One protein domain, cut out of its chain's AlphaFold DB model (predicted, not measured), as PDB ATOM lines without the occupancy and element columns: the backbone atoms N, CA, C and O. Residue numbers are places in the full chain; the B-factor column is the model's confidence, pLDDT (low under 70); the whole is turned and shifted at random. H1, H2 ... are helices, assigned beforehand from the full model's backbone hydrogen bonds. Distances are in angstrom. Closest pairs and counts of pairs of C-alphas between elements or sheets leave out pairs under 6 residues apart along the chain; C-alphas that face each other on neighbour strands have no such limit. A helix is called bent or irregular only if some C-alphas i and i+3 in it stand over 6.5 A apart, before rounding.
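This is residues 370 to 410 of the 512 residues of the protein "Predicted protein" of Physcomitrium patens (UniProt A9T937). One long, single helix, H2, makes most of the length of a thin rod, with a short turn of helix, H1, and a small link at the end where the printed part begins. The printed part has 41 residues, with H1 then H2 along it and no named strand; the class is all helix. It is extended, with a radius of gyration of the C-alphas of 17.8 A and spans of 58 by 9 by 7 A.

Find C-alpha 370 at (141.136, 85.274, 142.571), where H1, residues 370 to 373, begins. Go on to C-alpha 378 at (140.452, 85.158, 129.326); from there H2, residues 378 to 408, runs 44.1 A to C-alpha 408 at (143.263, 112.679, 94.945). H2 is neither bent nor irregular, but only just: C-alphas 392 and 395 are 6.1 A apart.

H1 and H2 are apart, with a tight link of 4 residues between them. Look along the backbone of H2: 24 of 27 O i to N i+4 pairs are within hydrogen-bond range. H1 is too short for such a pair. Residues 372 to 379 stand free, and so do residues 381 to 410, of which 381 to 408 belong to H2.

The two C-alphas farthest apart, those of Tyr 370 and Ile 410, are 58.6 A apart. The printed part has no cut. Its mean pLDDT is 87.6; look to residues 409 to 410 for the values under 70.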
ATOM      1  N   TYR A 370     142.204  86.259 142.750       84.06
ATOM      2  CA  TYR A 370     141.136  85.274 142.571       84.06
ATOM      3  C   TYR A 370     140.749  85.128 141.094       84.06
ATOM      4  O   TYR A 370     140.546  84.022 140.588       84.06
ATOM      5  N   LEU A 371     140.690  86.257 140.394       80.56
ATOM      6  CA  LEU A 371     140.366  86.367 138.980       80.56
ATOM      7  C   LEU A 371     141.462  85.778 138.066       80.56
ATOM      8  O   LEU A 371     141.128  85.169 137.048       80.56
ATOM      9  N   THR A 372     142.746  85.886 138.430       80.69
ATOM     10  CA  THR A 372     143.847  85.228 137.702       80.69
ATOM     11  C   THR A 372     143.858  83.717 137.920       80.69
ATOM     12  O   THR A 372     144.030  82.972 136.959       80.69
ATOM     13  N   ILE A 373     143.604  83.247 139.145       85.94
ATOM     14  CA  ILE A 373     143.612  81.810 139.467       85.94
ATOM     15  C   ILE A 373     142.413  81.077 138.848       85.94
ATOM     16  O   ILE A 373     142.549  79.950 138.381       85.94
ATOM     17  N   THR A 374     141.232  81.701 138.801       83.62
ATOM     18  CA  THR A 374     140.017  81.053 138.266       83.62
ATOM     19  C   THR A 374     139.971  80.962 136.739       83.62
ATOM     20  O   THR A 374     138.999  80.432 136.199       83.62
ATOM     21  N   GLY A 375     140.971  81.485 136.014       80.12
ATOM     22  CA  GLY A 375     141.051  81.399 134.547       80.12
ATOM     23  C   GLY A 375     139.941  82.152 133.801       80.12
ATOM     24  O   GLY A 375     139.937  82.215 132.573       80.12
ATOM     25  N   LYS A 376     139.018  82.797 134.525       77.88
ATOM     26  CA  LYS A 376     137.948  83.633 133.966       77.88
ATOM     27  C   LYS A 376     138.447  84.988 133.475       77.88
ATOM     28  O   LYS A 376     137.641  85.800 133.050       77.88
ATOM     29  N   LEU A 377     139.753  85.243 133.492       77.06
ATOM     30  CA  LEU A 377     140.340  86.460 132.937       77.06
ATOM     31  C   LEU A 377     140.512  86.439 131.424       77.06
ATOM     32  O   LEU A 377     140.723  87.504 130.852       77.06
ATOM     33  N   GLY A 378     140.348  85.278 130.781       81.50
ATOM     34  CA  GLY A 378     140.452  85.158 129.326       81.50
ATOM     35  C   GLY A 378     139.534  86.134 128.587       81.50
ATOM     36  O   GLY A 378     140.014  86.897 127.761       81.50
ATOM     37  N   TRP A 379     138.244  86.197 128.944       87.00
ATOM     38  CA  TRP A 379     137.286  87.084 128.261       87.00
ATOM     39  C   TRP A 379     137.530  88.573 128.545       87.00
ATOM     40  O   TRP A 379     137.298  89.412 127.677       87.00
ATOM     41  N   LEU A 380     138.003  88.915 129.749       86.12
ATOM     42  CA  LEU A 380     138.229  90.307 130.141       86.12
ATOM     43  C   LEU A 380     139.508  90.864 129.507       86.12
ATOM     44  O   LEU A 380     139.508  91.989 129.011       86.12
ATOM     45  N   PHE A 381     140.587  90.076 129.499       85.31
ATOM     46  CA  PHE A 381     141.819  90.452 128.808       85.31
ATOM     47  C   PHE A 381     141.617  90.501 127.298       85.31
ATOM     48  O   PHE A 381     142.102  91.440 126.675       85.31
ATOM     49  N   ASP A 382     140.862  89.566 126.721       87.19
ATOM     50  CA  ASP A 382     140.545  89.578 125.291       87.19
ATOM     51  C   ASP A 382     139.758  90.842 124.897       87.19
ATOM     52  O   ASP A 382     140.139  91.558 123.970       87.19
ATOM     53  N   ALA A 383     138.744  91.219 125.685       90.50
ATOM     54  CA  ALA A 383     137.998  92.458 125.471       90.50
ATOM     55  C   ALA A 383     138.871  93.716 125.629       90.50
ATOM     56  O   ALA A 383     138.773  94.646 124.824       90.50
ATOM     57  N   PHE A 384     139.740  93.757 126.644       90.81
ATOM     58  CA  PHE A 384     140.612  94.907 126.886       90.81
ATOM     59  C   PHE A 384     141.677  95.067 125.794       90.81
ATOM     60  O   PHE A 384     141.905  96.179 125.319       90.81
ATOM     61  N   VAL A 385     142.297  93.964 125.365       91.44
ATOM     62  CA  VAL A 385     143.281  93.950 124.274       91.44
ATOM     63  C   VAL A 385     142.617  94.321 122.947       91.44
ATOM     64  O   VAL A 385     143.181  95.114 122.197       91.44
ATOM     65  N   SER A 386     141.404  93.828 122.684       93.56
ATOM     66  CA  SER A 386     140.622  94.183 121.492       93.56
ATOM     67  C   SER A 386     140.270  95.676 121.448       93.56
ATOM     68  O   SER A 386     140.492  96.340 120.433       93.56
ATOM     69  N   LEU A 387     139.818  96.248 122.570       94.19
ATOM     70  CA  LEU A 387     139.538  97.683 122.672       94.19
ATOM     71  C   LEU A 387     140.803  98.522 122.445       94.19
ATOM     72  O   LEU A 387     140.771  99.511 121.713       94.19
ATOM     73  N   TRP A 388     141.925  98.115 123.037       92.75
ATOM     74  CA  TRP A 388     143.211  98.786 122.850       92.75
ATOM     75  C   TRP A 388     143.699  98.733 121.404       92.75
ATOM     76  O   TRP A 388     144.164  99.742 120.872       92.75
ATOM     77  N   LEU A 389     143.557  97.577 120.754       94.38
ATOM     78  CA  LEU A 389     143.880  97.423 119.344       94.38
ATOM     79  C   LEU A 389     143.035  98.373 118.497       94.38
ATOM     80  O   LEU A 389     143.580  99.029 117.619       94.38
ATOM     81  N   PHE A 390     141.742  98.515 118.791       95.25
ATOM     82  CA  PHE A 390     140.867  99.438 118.073       95.25
ATOM     83  C   PHE A 390     141.296 100.905 118.244       95.25
ATOM     84  O   PHE A 390     141.388 101.633 117.257       95.25
ATOM     85  N   VAL A 391     141.651 101.325 119.463       95.56
ATOM     86  CA  VAL A 391     142.131 102.694 119.747       95.56
ATOM     87  C   VAL A 391     143.402 103.040 118.965       95.56
ATOM     88  O   VAL A 391     143.570 104.187 118.563       95.56
ATOM     89  N   VAL A 392     144.281 102.065 118.715       94.56
ATOM     90  CA  VAL A 392     145.511 102.266 117.929       94.56
ATOM     91  C   VAL A 392     145.275 102.076 116.427       94.56
ATOM     92  O   VAL A 392     145.851 102.796 115.618       94.56
ATOM     93  N   LEU A 393     144.411 101.143 116.029       94.81
ATOM     94  CA  LEU A 393     144.147 100.818 114.626       94.81
ATOM     95  C   LEU A 393     143.337 101.916 113.927       94.81
ATOM     96  O   LEU A 393     143.644 102.272 112.791       94.81
ATOM     97  N   VAL A 394     142.333 102.482 114.601       96.62
ATOM     98  CA  VAL A 394     141.475 103.544 114.053       96.62
ATOM     99  C   VAL A 394     142.268 104.762 113.558       96.62
ATOM    100  O   VAL A 394     142.058 105.144 112.407       96.62
ATOM    101  N   PRO A 395     143.195 105.371 114.326       94.19
ATOM    102  CA  PRO A 395     143.962 106.511 113.831       94.19
ATOM    103  C   PRO A 395     144.908 106.132 112.686       94.19
ATOM    104  O   PRO A 395     145.122 106.951 111.800       94.19
ATOM    105  N   ILE A 396     145.430 104.900 112.649       95.81
ATOM    106  CA  ILE A 396     146.286 104.432 111.547       95.81
ATOM    107  C   ILE A 396     145.478 104.339 110.250       95.81
ATOM    108  O   ILE A 396     145.880 104.891 109.229       95.81
ATOM    109  N   VAL A 397     144.316 103.683 110.293       96.50
ATOM    110  CA  VAL A 397     143.431 103.564 109.125       96.50
ATOM    111  C   VAL A 397     142.908 104.939 108.707       96.50
ATOM    112  O   VAL A 397     142.883 105.245 107.517       96.50
ATOM    113  N   GLY A 398     142.570 105.795 109.676       95.88
ATOM    114  CA  GLY A 398     142.175 107.180 109.431       95.88
ATOM    115  C   GLY A 398     143.269 107.986 108.733       95.88
ATOM    116  O   GLY A 398     142.981 108.700 107.777       95.88
ATOM    117  N   PHE A 399     144.529 107.827 109.143       94.94
ATOM    118  CA  PHE A 399     145.659 108.514 108.520       94.94
ATOM    119  C   PHE A 399     145.914 108.031 107.088       94.94
ATOM    120  O   PHE A 399     146.122 108.847 106.195       94.94
ATOM    121  N   VAL A 400     145.835 106.721 106.832       95.56
ATOM    122  CA  VAL A 400     145.984 106.172 105.472       95.56
ATOM    123  C   VAL A 400     144.850 106.643 104.559       95.56
ATOM    124  O   VAL A 400     145.109 107.050 103.428       95.56
ATOM    125  N   ALA A 401     143.609 106.641 105.049       94.75
ATOM    126  CA  ALA A 401     142.466 107.160 104.302       94.75
ATOM    127  C   ALA A 401     142.603 108.664 104.021       94.75
ATOM    128  O   ALA A 401     142.310 109.108 102.914       94.75
ATOM    129  N   PHE A 402     143.099 109.433 104.995       92.88
ATOM    130  CA  PHE A 402     143.362 110.861 104.841       92.88
ATOM    131  C   PHE A 402     144.437 111.139 103.786       92.88
ATOM    132  O   PHE A 402     144.228 111.983 102.921       92.88
ATOM    133  N   LEU A 403     145.551 110.398 103.794       90.69
ATOM    134  CA  LEU A 403     146.596 110.531 102.774       90.69
ATOM    135  C   LEU A 403     146.097 110.135 101.380       90.69
ATOM    136  O   LEU A 403     146.398 110.819 100.406       90.69
ATOM    137  N   TRP A 404     145.308 109.062 101.283       90.62
ATOM    138  CA  TRP A 404     144.702 108.644 100.017       90.62
ATOM    139  C   TRP A 404     143.718 109.687  99.474       90.62
ATOM    140  O   TRP A 404     143.656 109.908  98.266       90.62
ATOM    141  N   PHE A 405     142.968 110.350 100.357       88.25
ATOM    142  CA  PHE A 405     142.076 111.441  99.977       88.25
ATOM    143  C   PHE A 405     142.859 112.688  99.535       88.25
ATOM    144  O   PHE A 405     142.568 113.242  98.480       88.25
ATOM    145  N   ALA A 406     143.899 113.075 100.283       86.50
ATOM    146  CA  ALA A 406     144.733 114.236  99.973       86.50
ATOM    147  C   ALA A 406     145.457 114.108  98.621       86.50
ATOM    148  O   ALA A 406     145.544 115.082  97.878       86.50
ATOM    149  N   ASP A 407     145.923 112.910  98.258       78.81
ATOM    150  CA  ASP A 407     146.570 112.658  96.961       78.81
ATOM    151  C   ASP A 407     145.595 112.807  95.773       78.81
ATOM    152  O   ASP A 407     145.987 113.152  94.659       78.81
ATOM    153  N   ARG A 408     144.291 112.599  95.998       74.00
ATOM    154  CA  ARG A 408     143.263 112.679  94.945       74.00
ATOM    155  C   ARG A 408     142.795 114.103  94.643       74.00
ATOM    156  O   ARG A 408     142.216 114.303  93.575       74.00
ATOM    157  N   GLU A 409     143.065 115.067  95.522       66.62
ATOM    158  CA  GLU A 409     142.694 116.484  95.352       66.62
ATOM    159  C   GLU A 409     143.869 117.382  94.914       66.62
ATOM    160  O   GLU A 409     143.734 118.597  94.852       66.62
ATOM    161  N   ILE A 410     145.030 116.823  94.548       55.34
ATOM    162  CA  ILE A 410     146.138 117.609  93.976       55.34
ATOM    163  C   ILE A 410     146.071 117.531  92.447       55.34
ATOM    164  O   ILE A 410     146.820 116.805  91.788       55.34
TER     165      ILE A 410